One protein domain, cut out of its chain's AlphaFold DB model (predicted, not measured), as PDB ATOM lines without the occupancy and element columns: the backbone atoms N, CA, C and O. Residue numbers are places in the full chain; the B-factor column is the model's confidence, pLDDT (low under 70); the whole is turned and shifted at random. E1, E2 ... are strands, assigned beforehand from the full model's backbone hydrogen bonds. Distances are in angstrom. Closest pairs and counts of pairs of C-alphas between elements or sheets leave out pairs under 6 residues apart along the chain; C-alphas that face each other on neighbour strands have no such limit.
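AT A GLANCE: This is residues 170 to 261 of the 371 residues of an uncharacterized protein of Georgenia sp. Z294 (UniProt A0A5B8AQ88). This is a narrow, barrel-like ring of two small sheets, loosely formed: the long twisted sheet E3, E5, E7 makes one wall and the shorter sheet E1, E2, E4 the other, with E1 coming beside E7 and residues 205 to 206 beside E3 leading the chain across to E4. E6 and the loop of residues 239 to 251 lie at one end of the long axis, and the turn at Thr 183 at the other. The printed part has 92 residues with no named helix and seven named strands, E1 to E7 in chain order; the class is all strand, though under half of the residues, 38, are in named strands. Both sheets, in the orders E3, E5, E7 and E1, E2, E4, are antiparallel. The whole is only just compact, close to loose, with a radius of gyration of the C-alphas of 14.4 A, and elongated, spanning 46 by 23 by 21 A.

HOW THE PARTS SIT: Begin at E5, residues 221 to 230, the inner strand between E3, residues 196 to 199, and E7, residues 252 to 260. E5 and E7 are antiparallel at 157 degrees; look for N 224 and O 257, 2.8 A apart. E3 and E5 stand at 141 degrees, with N 197 and O 229 at 2.8 A. This sheet is only just strongly twisted, its C-alphas lying up to 4.1 A off the best plane. From E7 go to E1, residues 176 to 178: their closest C-alphas, Leu 257 and Ala 177, are 5.9 A apart. E1 forms a hairpin with E2, residues 187 to 190, where N 178 and O 187 are 2.8 A apart. E4, residues 209 to 211, is the antiparallel neighbour of E2, with N 190 and O 209 at 2.8 A. E4 and E7 are apart. E6, residues 234 to 238, pairs with no named strand; residues 170 to 171 pair in parallel with its residues 236 to 237.

IN THESE COORDINATES: Find C-alpha 221 at (1.891, -16.299, 55.158); from there E5 runs 29.6 A to C-alpha 230. E7 covers 26.0 A and ends at C-alpha 260, (-0.651, -13.430, 52.596). E6 covers 13.1 A and E3 10.1 A. E1 begins at C-alpha 176, (3.879, -12.538, 40.226), and is 6.5 A long; E2 is 9.8 A and E4 6.7 A.

THE WHOLE: Look to Thr 183 and Pro 247 for the farthest C-alphas, 47.2 A apart. The printed part has no cut, and the link E6 to E7 is long, with 13 residues. Mean pLDDT of the printed part is 88.6; residues 182 to 183, 214 to 220 and 261 are under 70.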
ATOM      1  N   ALA A 170      16.655 -13.878  25.853       96.62
ATOM      2  CA  ALA A 170      15.349 -13.905  26.493       96.62
ATOM      3  C   ALA A 170      15.421 -13.039  27.754       96.62
ATOM      4  O   ALA A 170      16.098 -13.399  28.716       96.62
ATOM      5  N   GLU A 171      14.746 -11.891  27.730       96.75
ATOM      6  CA  GLU A 171      14.681 -11.003  28.892       96.75
ATOM      7  C   GLU A 171      13.868 -11.668  30.005       96.75
ATOM      8  O   GLU A 171      12.790 -12.215  29.757       96.75
ATOM      9  N   LEU A 172      14.384 -11.619  31.230       97.00
ATOM     10  CA  LEU A 172      13.718 -12.164  32.402       97.00
ATOM     11  C   LEU A 172      12.409 -11.417  32.682       97.00
ATOM     12  O   LEU A 172      12.410 -10.228  33.001       97.00
ATOM     13  N   VAL A 173      11.295 -12.149  32.670       97.19
ATOM     14  CA  VAL A 173      10.001 -11.661  33.157       97.19
ATOM     15  C   VAL A 173       9.602 -12.487  34.372       97.19
ATOM     16  O   VAL A 173       9.421 -13.702  34.289       97.19
ATOM     17  N   LEU A 174       9.495 -11.836  35.527       96.88
ATOM     18  CA  LEU A 174       9.242 -12.524  36.788       96.88
ATOM     19  C   LEU A 174       7.775 -12.981  36.892       96.88
ATOM     20  O   LEU A 174       6.876 -12.230  36.515       96.88
ATOM     21  N   PRO A 175       7.513 -14.190  37.418       96.62
ATOM     22  CA  PRO A 175       6.202 -14.547  37.944       96.62
ATOM     23  C   PRO A 175       5.776 -13.612  39.075       96.62
ATOM     24  O   PRO A 175       6.616 -13.107  39.821       96.62
ATOM     25  N   GLU A 176       4.469 -13.434  39.231       95.06
ATOM     26  CA  GLU A 176       3.879 -12.538  40.226       95.06
ATOM     27  C   GLU A 176       2.921 -13.299  41.144       95.06
ATOM     28  O   GLU A 176       2.205 -14.207  40.713       95.06
ATOM     29  N   ALA A 177       2.912 -12.922  42.421       91.50
ATOM     30  CA  ALA A 177       1.910 -13.362  43.380       91.50
ATOM     31  C   ALA A 177       0.660 -12.482  43.272       91.50
ATOM     32  O   ALA A 177       0.760 -11.256  43.228       91.50
ATOM     33  N   PHE A 178      -0.500 -13.124  43.274       88.25
ATOM     34  CA  PHE A 178      -1.805 -12.500  43.401       88.25
ATOM     35  C   PHE A 178      -2.405 -12.905  44.736       88.25
ATOM     36  O   PHE A 178      -2.764 -14.063  44.939       88.25
ATOM     37  N   ASP A 179      -2.484 -11.919  45.618       84.12
ATOM     38  CA  ASP A 179      -3.032 -12.061  46.957       84.12
ATOM     39  C   ASP A 179      -4.513 -11.703  46.931       84.12
ATOM     40  O   ASP A 179      -4.878 -10.586  46.538       84.12
ATOM     41  N   ALA A 180      -5.370 -12.656  47.278       77.00
ATOM     42  CA  ALA A 180      -6.801 -12.416  47.339       77.00
ATOM     43  C   ALA A 180      -7.176 -11.734  48.665       77.00
ATOM     44  O   ALA A 180      -6.465 -11.797  49.661       77.00
ATOM     45  N   ASP A 181      -8.340 -11.088  48.718       72.56
ATOM     46  CA  ASP A 181      -8.844 -10.415  49.928       72.56
ATOM     47  C   ASP A 181      -9.456 -11.383  50.969       72.56
ATOM     48  O   ASP A 181     -10.259 -10.979  51.815       72.56
ATOM     49  N   GLY A 182      -9.108 -12.671  50.889       67.12
ATOM     50  CA  GLY A 182      -9.683 -13.762  51.676       67.12
ATOM     51  C   GLY A 182     -11.046 -14.268  51.176       67.12
ATOM     52  O   GLY A 182     -11.604 -15.192  51.770       67.12
ATOM     53  N   THR A 183     -11.618 -13.688  50.108       65.94
ATOM     54  CA  THR A 183     -12.851 -14.206  49.471       65.94
ATOM     55  C   THR A 183     -12.589 -15.083  48.248       65.94
ATOM     56  O   THR A 183     -13.407 -15.950  47.922       65.94
ATOM     57  N   GLU A 184     -11.438 -14.900  47.609       74.31
ATOM     58  CA  GLU A 184     -10.915 -15.743  46.536       74.31
ATOM     59  C   GLU A 184      -9.667 -16.493  47.022       74.31
ATOM     60  O   GLU A 184      -9.157 -16.233  48.107       74.31
ATOM     61  N   ALA A 185      -9.208 -17.475  46.246       79.94
ATOM     62  CA  ALA A 185      -7.965 -18.170  46.553       79.94
ATOM     63  C   ALA A 185      -6.776 -17.386  45.996       79.94
ATOM     64  O   ALA A 185      -6.816 -16.952  44.841       79.94
ATOM     65  N   ASP A 186      -5.707 -17.298  46.782       85.25
ATOM     66  CA  ASP A 186      -4.415 -16.800  46.325       85.25
ATOM     67  C   ASP A 186      -3.936 -17.540  45.079       85.25
ATOM     68  O   ASP A 186      -4.153 -18.748  44.897       85.25
ATOM     69  N   ALA A 187      -3.245 -16.811  44.215       89.44
ATOM     70  CA  ALA A 187      -2.808 -17.322  42.936       89.44
ATOM     71  C   ALA A 187      -1.416 -16.827  42.561       89.44
ATOM     72  O   ALA A 187      -0.865 -15.875  43.107       89.44
ATOM     73  N   VAL A 188      -0.834 -17.499  41.580       92.94
ATOM     74  CA  VAL A 188       0.455 -17.148  40.998       92.94
ATOM     75  C   VAL A 188       0.257 -16.983  39.510       92.94
ATOM     76  O   VAL A 188      -0.266 -17.875  38.843       92.94
ATOM     77  N   HIS A 189       0.695 -15.857  38.974       95.25
ATOM     78  CA  HIS A 189       0.676 -15.612  37.545       95.25
ATOM     79  C   HIS A 189       2.058 -15.838  36.953       95.25
ATOM     80  O   HIS A 189       3.036 -15.177  37.304       95.25
ATOM     81  N   VAL A 190       2.119 -16.779  36.022       97.25
ATOM     82  CA  VAL A 190       3.294 -17.057  35.210       97.25
ATOM     83  C   VAL A 190       3.158 -16.272  33.904       97.25
ATOM     84  O   VAL A 190       2.213 -16.524  33.150       97.25
ATOM     85  N   PRO A 191       4.068 -15.328  33.611       96.56
ATOM     86  CA  PRO A 191       3.964 -14.482  32.433       96.56
ATOM     87  C   PRO A 191       4.158 -15.283  31.143       96.56
ATOM     88  O   PRO A 191       4.897 -16.269  31.091       96.56
ATOM     89  N   GLU A 192       3.542 -14.809  30.063       96.50
ATOM     90  CA  GLU A 192       3.870 -15.257  28.711       96.50
ATOM     91  C   GLU A 192       5.139 -14.534  28.233       96.50
ATOM     92  O   GLU A 192       5.085 -13.422  27.708       96.50
ATOM     93  N   ALA A 193       6.294 -15.162  28.453       95.69
ATOM     94  CA  ALA A 193       7.605 -14.630  28.089       95.69
ATOM     95  C   ALA A 193       8.314 -15.569  27.090       95.69
ATOM     96  O   ALA A 193       8.653 -16.704  27.446       95.69
ATOM     97  N   PRO A 194       8.536 -15.143  25.830       94.12
ATOM     98  CA  PRO A 194       9.239 -15.954  24.840       94.12
ATOM     99  C   PRO A 194      10.642 -16.340  25.309       94.12
ATOM    100  O   PRO A 194      11.403 -15.500  25.779       94.12
ATOM    101  N   GLY A 195      11.001 -17.614  25.144       94.75
ATOM    102  CA  GLY A 195      12.342 -18.089  25.487       94.75
ATOM    103  C   GLY A 195      12.580 -18.339  26.979       94.75
ATOM    104  O   GLY A 195      13.712 -18.634  27.354       94.75
ATOM    105  N   GLN A 196      11.541 -18.275  27.818       96.44
ATOM    106  CA  GLN A 196      11.603 -18.538  29.256       96.44
ATOM    107  C   GLN A 196      10.809 -19.799  29.633       96.44
ATOM    108  O   GLN A 196       9.779 -20.110  29.037       96.44
ATOM    109  N   VAL A 197      11.274 -20.520  30.652       97.69
ATOM    110  CA  VAL A 197      10.579 -21.650  31.275       97.69
ATOM    111  C   VAL A 197      10.534 -21.431  32.782       97.69
ATOM    112  O   VAL A 197      11.575 -21.228  33.408       97.69
ATOM    113  N   VAL A 198       9.336 -21.502  33.361       97.81
ATOM    114  CA  VAL A 198       9.115 -21.396  34.808       97.81
ATOM    115  C   VAL A 198       8.807 -22.776  35.370       97.81
ATOM    116  O   VAL A 198       8.022 -23.528  34.791       97.81
ATOM    117  N   ARG A 199       9.448 -23.120  36.483       96.94
ATOM    118  CA  ARG A 199       9.256 -24.374  37.207       96.94
ATOM    119  C   ARG A 199       8.906 -24.116  38.662       96.94
ATOM    120  O   ARG A 199       9.373 -23.135  39.241       96.94
ATOM    121  N   ASP A 200       8.109 -25.001  39.236       93.69
ATOM    122  CA  ASP A 200       7.843 -25.004  40.671       93.69
ATOM    123  C   ASP A 200       8.988 -25.658  41.471       93.69
ATOM    124  O   ASP A 200       9.991 -26.115  40.913       93.69
ATOM    125  N   ALA A 201       8.831 -25.719  42.794       91.19
ATOM    126  CA  ALA A 201       9.796 -26.345  43.696       91.19
ATOM    127  C   ALA A 201       9.949 -27.870  43.497       91.19
ATOM    128  O   ALA A 201      10.953 -28.443  43.920       91.19
ATOM    129  N   ALA A 202       8.979 -28.540  42.863       91.06
ATOM    130  CA  ALA A 202       9.089 -29.948  42.479       91.06
ATOM    131  C   ALA A 202       9.830 -30.130  41.139       91.06
ATOM    132  O   ALA A 202      10.183 -31.253  40.775       91.06
ATOM    133  N   GLY A 203      10.103 -29.035  40.426       93.44
ATOM    134  CA  GLY A 203      10.719 -29.024  39.107       93.44
ATOM    135  C   GLY A 203       9.716 -29.176  37.963       93.44
ATOM    136  O   GLY A 203      10.143 -29.265  36.808       93.44
ATOM    137  N   GLU A 204       8.413 -29.187  38.241       94.81
ATOM    138  CA  GLU A 204       7.367 -29.275  37.223       94.81
ATOM    139  C   GLU A 204       7.252 -27.961  36.456       94.81
ATOM    140  O   GLU A 204       7.378 -26.875  37.022       94.81
ATOM    141  N   VAL A 205       7.038 -28.050  35.142       96.56
ATOM    142  CA  VAL A 205       6.930 -26.864  34.282       96.56
ATOM    143  C   VAL A 205       5.549 -26.238  34.437       96.56
ATOM    144  O   VAL A 205       4.537 -26.883  34.168       96.56
ATOM    145  N   LEU A 206       5.519 -24.952  34.781       96.00
ATOM    146  CA  LEU A 206       4.300 -24.157  34.815       96.00
ATOM    147  C   LEU A 206       4.087 -23.482  33.457       96.00
ATOM    148  O   LEU A 206       4.935 -22.728  32.977       96.00
ATOM    149  N   ALA A 207       2.945 -23.755  32.829       96.69
ATOM    150  CA  ALA A 207       2.535 -23.053  31.615       96.69
ATOM    151  C   ALA A 207       2.225 -21.570  31.914       96.69
ATOM    152  O   ALA A 207       1.866 -21.252  33.046       96.69
ATOM    153  N   PRO A 208       2.300 -20.656  30.932       97.12
ATOM    154  CA  PRO A 208       1.832 -19.284  31.118       97.12
ATOM    155  C   PRO A 208       0.369 -19.226  31.584       97.12
ATOM    156  O   PRO A 208      -0.464 -20.013  31.125       97.12
ATOM    157  N   GLY A 209       0.057 -18.287  32.476       96.56
ATOM    158  CA  GLY A 209      -1.277 -18.088  33.041       96.56
ATOM    159  C   GLY A 209      -1.315 -18.161  34.567       96.56
ATOM    160  O   GLY A 209      -0.302 -18.009  35.245       96.56
ATOM    161  N   VAL A 210      -2.519 -18.352  35.106       94.56
ATOM    162  CA  VAL A 210      -2.794 -18.317  36.548       94.56
ATOM    163  C   VAL A 210      -2.793 -19.732  37.125       94.56
ATOM    164  O   VAL A 210      -3.488 -20.613  36.615       94.56
ATOM    165  N   HIS A 211      -2.049 -19.930  38.210       91.25
ATOM    166  CA  HIS A 211      -1.913 -21.194  38.929       91.25
ATOM    167  C   HIS A 211      -2.354 -21.029  40.373       91.25
ATOM    168  O   HIS A 211      -1.926 -20.100  41.055       91.25
ATOM    169  N   LEU A 212      -3.179 -21.964  40.837       87.25
ATOM    170  CA  LEU A 212      -3.540 -22.061  42.244       87.25
ATOM    171  C   LEU A 212      -2.489 -22.920  42.953       87.25
ATOM    172  O   LEU A 212      -2.247 -24.052  42.518       87.25
ATOM    173  N   PRO A 213      -1.855 -22.424  44.022       76.50
ATOM    174  CA  PRO A 213      -0.922 -23.217  44.802       76.50
ATOM    175  C   PRO A 213      -1.605 -24.487  45.323       76.50
ATOM    176  O   PRO A 213      -2.718 -24.447  45.838       76.50
ATOM    177  N   ALA A 214      -0.927 -25.633  45.226       65.75
ATOM    178  CA  ALA A 214      -1.466 -26.911  45.703       65.75
ATOM    179  C   ALA A 214      -1.544 -27.014  47.242       65.75
ATOM    180  O   ALA A 214      -2.098 -27.977  47.778       65.75
ATOM    181  N   LEU A 215      -0.958 -26.056  47.961       60.62
ATOM    182  CA  LEU A 215      -0.979 -26.014  49.415       60.62
ATOM    183  C   LEU A 215      -2.334 -25.476  49.887       60.62
ATOM    184  O   LEU A 215      -2.766 -24.402  49.487       60.62
ATOM    185  N   ALA A 216      -3.004 -26.241  50.750       53.38
ATOM    186  CA  ALA A 216      -4.191 -25.776  51.454       53.38
ATOM    187  C   ALA A 216      -3.763 -24.707  52.468       53.38
ATOM    188  O   ALA A 216      -3.336 -25.035  53.577       53.38
ATOM    189  N   TYR A 217      -3.822 -23.441  52.064       58.03
ATOM    190  CA  TYR A 217      -3.588 -22.316  52.954       58.03
ATOM    191  C   TYR A 217      -4.853 -22.071  53.771       58.03
ATOM    192  O   TYR A 217      -5.928 -21.805  53.243       58.03
ATOM    193  N   LEU A 218      -4.726 -22.292  55.073       47.81
ATOM    194  CA  LEU A 218      -5.723 -21.960  56.075       47.81
ATOM    195  C   LEU A 218      -5.000 -21.031  57.048       47.81
ATOM    196  O   LEU A 218      -4.222 -21.514  57.871       47.81
ATOM    197  N   ASP A 219      -5.214 -19.725  56.891       54.28
ATOM    198  CA  ASP A 219      -4.746 -18.643  57.763       54.28
ATOM    199  C   ASP A 219      -3.211 -18.553  57.933       54.28
ATOM    200  O   ASP A 219      -2.647 -18.982  58.947       54.28
ATOM    201  N   GLY A 220      -2.496 -17.945  56.975       65.69
ATOM    202  CA  GLY A 220      -1.079 -17.613  57.180       65.69
ATOM    203  C   GLY A 220      -0.322 -17.032  55.984       65.69
ATOM    204  O   GLY A 220      -0.830 -16.947  54.876       65.69
ATOM    205  N   THR A 221       0.937 -16.642  56.223       72.56
ATOM    206  CA  THR A 221       1.891 -16.299  55.158       72.56
ATOM    207  C   THR A 221       2.469 -17.572  54.555       72.56
ATOM    208  O   THR A 221       3.056 -18.388  55.273       72.56
ATOM    209  N   ALA A 222       2.375 -17.705  53.241       78.38
ATOM    210  CA  ALA A 222       3.025 -18.759  52.488       78.38
ATOM    211  C   ALA A 222       4.152 -18.205  51.627       78.38
ATOM    212  O   ALA A 222       4.049 -17.117  51.068       78.38
ATOM    213  N   VAL A 223       5.229 -18.976  51.505       85.56
ATOM    214  CA  VAL A 223       6.353 -18.642  50.633       85.56
ATOM    215  C   VAL A 223       6.441 -19.702  49.551       85.56
ATOM    216  O   VAL A 223       6.608 -20.885  49.849       85.56
ATOM    217  N   LEU A 224       6.325 -19.270  48.301       88.62
ATOM    218  CA  LEU A 224       6.502 -20.100  47.125       88.62
ATOM    219  C   LEU A 224       7.846 -19.786  46.474       88.62
ATOM    220  O   LEU A 224       8.173 -18.629  46.217       88.62
ATOM    221  N   GLU A 225       8.598 -20.835  46.170       93.12
ATOM    222  CA  GLU A 225       9.824 -20.741  45.390       93.12
ATOM    223  C   GLU A 225       9.561 -21.230  43.966       93.12
ATOM    224  O   GLU A 225       9.067 -22.342  43.756       93.12
ATOM    225  N   LEU A 226       9.882 -20.384  42.992       95.81
ATOM    226  CA  LEU A 226       9.819 -20.686  41.571       95.81
ATOM    227  C   LEU A 226      11.202 -20.544  40.956       95.81
ATOM    228  O   LEU A 226      11.999 -19.690  41.339       95.81
ATOM    229  N   THR A 227      11.461 -21.361  39.950       97.75
ATOM    230  CA  THR A 227      12.720 -21.362  39.220       97.75
ATOM    231  C   THR A 227      12.475 -20.952  37.778       97.75
ATOM    232  O   THR A 227      11.708 -21.591  37.061       97.75
ATOM    233  N   VAL A 228      13.151 -19.900  37.331       97.88
ATOM    234  CA  VAL A 228      13.097 -19.402  35.959       97.88
ATOM    235  C   VAL A 228      14.375 -19.789  35.220       97.88
ATOM    236  O   VAL A 228      15.480 -19.543  35.697       97.88
ATOM    237  N   THR A 229      14.229 -20.389  34.043       97.19
ATOM    238  CA  THR A 229      15.336 -20.831  33.180       97.19
ATOM    239  C   THR A 229      15.097 -20.405  31.736       97.19
ATOM    240  O   THR A 229      13.965 -20.112  31.348       97.19
ATOM    241  N   ALA A 230      16.155 -20.375  30.925       96.38
ATOM    242  CA  ALA A 230      16.012 -20.185  29.485       96.38
ATOM    243  C   ALA A 230      15.426 -21.440  28.819       96.38
ATOM    244  O   ALA A 230      15.788 -22.570  29.155       96.38
ATOM    245  N   ALA A 231      14.558 -21.248  27.830       95.25
ATOM    246  CA  ALA A 231      14.143 -22.309  26.924       95.25
ATOM    247  C   ALA A 231      15.308 -22.743  26.018       95.25
ATOM    248  O   ALA A 231      16.297 -22.029  25.842       95.25
ATOM    249  N   ALA A 232      15.177 -23.910  25.382       91.56
ATOM    250  CA  ALA A 232      16.167 -24.380  24.417       91.56
ATOM    251  C   ALA A 232      16.420 -23.330  23.314       91.56
ATOM    252  O   ALA A 232      15.489 -22.694  22.814       91.56
ATOM    253  N   GLY A 233      17.693 -23.134  22.960       92.50
ATOM    254  CA  GLY A 233      18.113 -22.126  21.981       92.50
ATOM    255  C   GLY A 233      18.059 -20.676  22.477       92.50
ATOM    256  O   GLY A 233      18.313 -19.774  21.682       92.50
ATOM    257  N   HIS A 234      17.755 -20.443  23.757       95.38
ATOM    258  CA  HIS A 234      17.725 -19.113  24.359       95.38
ATOM    259  C   HIS A 234      18.745 -18.974  25.491       95.38
ATOM    260  O   HIS A 234      19.192 -19.957  26.089       95.38
ATOM    261  N   ARG A 235      19.098 -17.726  25.789       95.94
ATOM    262  CA  ARG A 235      19.906 -17.314  26.934       95.94
ATOM    263  C   ARG A 235      19.087 -16.337  27.766       95.94
ATOM    264  O   ARG A 235      18.603 -15.347  27.232       95.94
ATOM    265  N   LEU A 236      18.954 -16.622  29.057       96.81
ATOM    266  CA  LEU A 236      18.242 -15.751  29.986       96.81
ATOM    267  C   LEU A 236      19.105 -14.528  30.308       96.81
ATOM    268  O   LEU A 236      20.283 -14.683  30.649       96.81
ATOM    269  N   GLU A 237      18.514 -13.341  30.228       96.69
ATOM    270  CA  GLU A 237      19.174 -12.067  30.499       96.69
ATOM    271  C   GLU A 237      18.406 -11.236  31.523       96.69
ATOM    272  O   GLU A 237      17.184 -11.313  31.626       96.69
ATOM    273  N   VAL A 238      19.148 -10.440  32.287       95.38
ATOM    274  CA  VAL A 238      18.619  -9.406  33.175       95.38
ATOM    275  C   VAL A 238      19.272  -8.103  32.767       95.38
ATOM    276  O   VAL A 238      20.498  -7.992  32.818       95.38
ATOM    277  N   GLU A 239      18.469  -7.132  32.332       94.19
ATOM    278  CA  GLU A 239      18.965  -5.830  31.875       94.19
ATOM    279  C   GLU A 239      19.992  -5.965  30.727       94.19
ATOM    280  O   GLU A 239      20.965  -5.213  30.636       94.19
ATOM    281  N   GLY A 240      19.787  -6.952  29.844       92.38
ATOM    282  CA  GLY A 240      20.676  -7.255  28.716       92.38
ATOM    283  C   GLY A 240      22.000  -7.935  29.086       92.38
ATOM    284  O   GLY A 240      22.904  -8.009  28.250       92.38
ATOM    285  N   LEU A 241      22.152  -8.411  30.326       91.88
ATOM    286  CA  LEU A 241      23.305  -9.199  30.762       91.88
ATOM    287  C   LEU A 241      22.909 -10.666  30.988       91.88
ATOM    288  O   LEU A 241      21.908 -10.922  31.656       91.88
ATOM    289  N   PRO A 242      23.697 -11.640  30.494       93.44
ATOM    290  CA  PRO A 242      23.468 -13.055  30.768       93.44
ATOM    291  C   PRO A 242      23.380 -13.368  32.266       93.44
ATOM    292  O   PRO A 242      24.232 -12.943  33.043       93.44
ATOM    293  N   VAL A 243      22.390 -14.176  32.656       94.50
ATOM    294  CA  VAL A 243      22.248 -14.675  34.041       94.50
ATOM    295  C   VAL A 243      23.270 -15.768  34.365       94.50
ATOM    296  O   VAL A 243      23.601 -16.005  35.526       94.50
ATOM    297  N   GLU A 244      23.755 -16.475  33.348       92.38
ATOM    298  CA  GLU A 244      24.711 -17.565  33.525       92.38
ATOM    299  C   GLU A 244      26.086 -17.055  34.003       92.38
ATOM    300  O   GLU A 244      26.587 -16.049  33.500       92.38
ATOM    301  N   PRO A 245      26.739 -17.755  34.950       89.62
ATOM    302  CA  PRO A 245      28.040 -17.337  35.476       89.62
ATOM    303  C   PRO A 245      29.177 -17.551  34.472       89.62
ATOM    304  O   PRO A 245      30.217 -16.901  34.560       89.62
ATOM    305  N   LEU A 246      28.987 -18.486  33.539       91.75
ATOM    306  CA  LEU A 246      29.929 -18.848  32.494       91.75
ATOM    307  C   LEU A 246      29.195 -18.913  31.148       91.75
ATOM    308  O   LEU A 246      28.055 -19.388  31.120       91.75
ATOM    309  N   PRO A 247      29.844 -18.513  30.038       91.31
ATOM    310  CA  PRO A 247      29.261 -18.609  28.704       91.31
ATOM    311  C   PRO A 247      28.751 -20.019  28.399       91.31
ATOM    312  O   PRO A 247      29.520 -20.979  28.386       91.31
ATOM    313  N   GLY A 248      27.451 -20.131  28.148       91.00
ATOM    314  CA  GLY A 248      26.784 -21.371  27.770       91.00
ATOM    315  C   GLY A 248      26.473 -22.345  28.903       91.00
ATOM    316  O   GLY A 248      25.877 -23.382  28.631       91.00
ATOM    317  N   ALA A 249      26.823 -22.036  30.157       91.25
ATOM    318  CA  ALA A 249      26.518 -22.909  31.297       91.25
ATOM    319  C   ALA A 249      25.012 -23.019  31.592       91.25
ATOM    320  O   ALA A 249      24.590 -23.885  32.360       91.25
ATOM    321  N   GLY A 250      24.200 -22.144  30.994       87.75
ATOM    322  CA  GLY A 250      22.801 -21.997  31.347       87.75
ATOM    323  C   GLY A 250      22.644 -21.105  32.575       87.75
ATOM    324  O   GLY A 250      23.491 -21.045  33.466       87.75
ATOM    325  N   GLY A 251      21.548 -20.352  32.593       88.44
ATOM    326  CA  GLY A 251      21.210 -19.428  33.667       88.44
ATOM    327  C   GLY A 251      19.945 -19.887  34.368       88.44
ATOM    328  O   GLY A 251      18.996 -20.332  33.719       88.44
ATOM    329  N   THR A 252      19.941 -19.769  35.691       94.31
ATOM    330  CA  THR A 252      18.754 -19.983  36.515       94.31
ATOM    331  C   THR A 252      18.539 -18.759  37.388       94.31
ATOM    332  O   THR A 252      19.496 -18.230  37.953       94.31
ATOM    333  N   HIS A 253      17.292 -18.320  37.510       96.38
ATOM    334  CA  HIS A 253      16.891 -17.249  38.407       96.38
ATOM    335  C   HIS A 253      15.813 -17.765  39.362       96.38
ATOM    336  O   HIS A 253      14.783 -18.272  38.923       96.38
ATOM    337  N   VAL A 254      16.065 -17.663  40.666       96.19
ATOM    338  CA  VAL A 254      15.124 -18.108  41.700       96.19
ATOM    339  C   VAL A 254      14.245 -16.933  42.103       96.19
ATOM    340  O   VAL A 254      14.747 -15.850  42.398       96.19
ATOM    341  N   VAL A 255      12.936 -17.157  42.120       95.94
ATOM    342  CA  VAL A 255      11.918 -16.171  42.478       95.94
ATOM    343  C   VAL A 255      11.211 -16.649  43.732       95.94
ATOM    344  O   VAL A 255      10.647 -17.741  43.762       95.94
ATOM    345  N   THR A 256      11.234 -15.820  44.769       93.88
ATOM    346  CA  THR A 256      10.518 -16.073  46.017       93.88
ATOM    347  C   THR A 256       9.289 -15.178  46.067       93.88
ATOM    348  O   THR A 256       9.409 -13.954  46.099       93.88
ATOM    349  N   LEU A 257       8.112 -15.793  46.074       91.31
ATOM    350  CA  LEU A 257       6.823 -15.118  46.156       91.31
ATOM    351  C   LEU A 257       6.219 -15.340  47.540       91.31
ATOM    352  O   LEU A 257       6.238 -16.460  48.048       91.31
ATOM    353  N   ALA A 258       5.685 -14.283  48.144       87.69
ATOM    354  CA  ALA A 258       4.924 -14.374  49.384       87.69
ATOM    355  C   ALA A 258       3.434 -14.200  49.074       87.69
ATOM    356  O   ALA A 258       3.072 -13.267  48.362       87.69
ATOM    357  N   LEU A 259       2.613 -15.099  49.607       84.50
ATOM    358  CA  LEU A 259       1.151 -15.021  49.606       84.50
ATOM    359  C   LEU A 259       0.710 -14.777  51.050       84.50
ATOM    360  O   LEU A 259       1.257 -15.402  51.972       84.50
ATOM    361  N   THR A 260      -0.193 -13.831  51.272       78.81
ATOM    362  CA  THR A 260      -0.651 -13.430  52.596       78.81
ATOM    363  C   THR A 260      -2.159 -13.235  52.640       78.81
ATOM    364  O   THR A 260      -2.697 -12.334  52.023       78.81
ATOM    365  N   ASP A 261      -2.833 -13.929  53.557       69.81
ATOM    366  CA  ASP A 261      -4.189 -13.541  53.963       69.81
ATOM    367  C   ASP A 261      -4.139 -12.232  54.780       69.81
ATOM    368  O   ASP A 261      -4.298 -12.196  56.008       69.81
TER     369      ASP A 261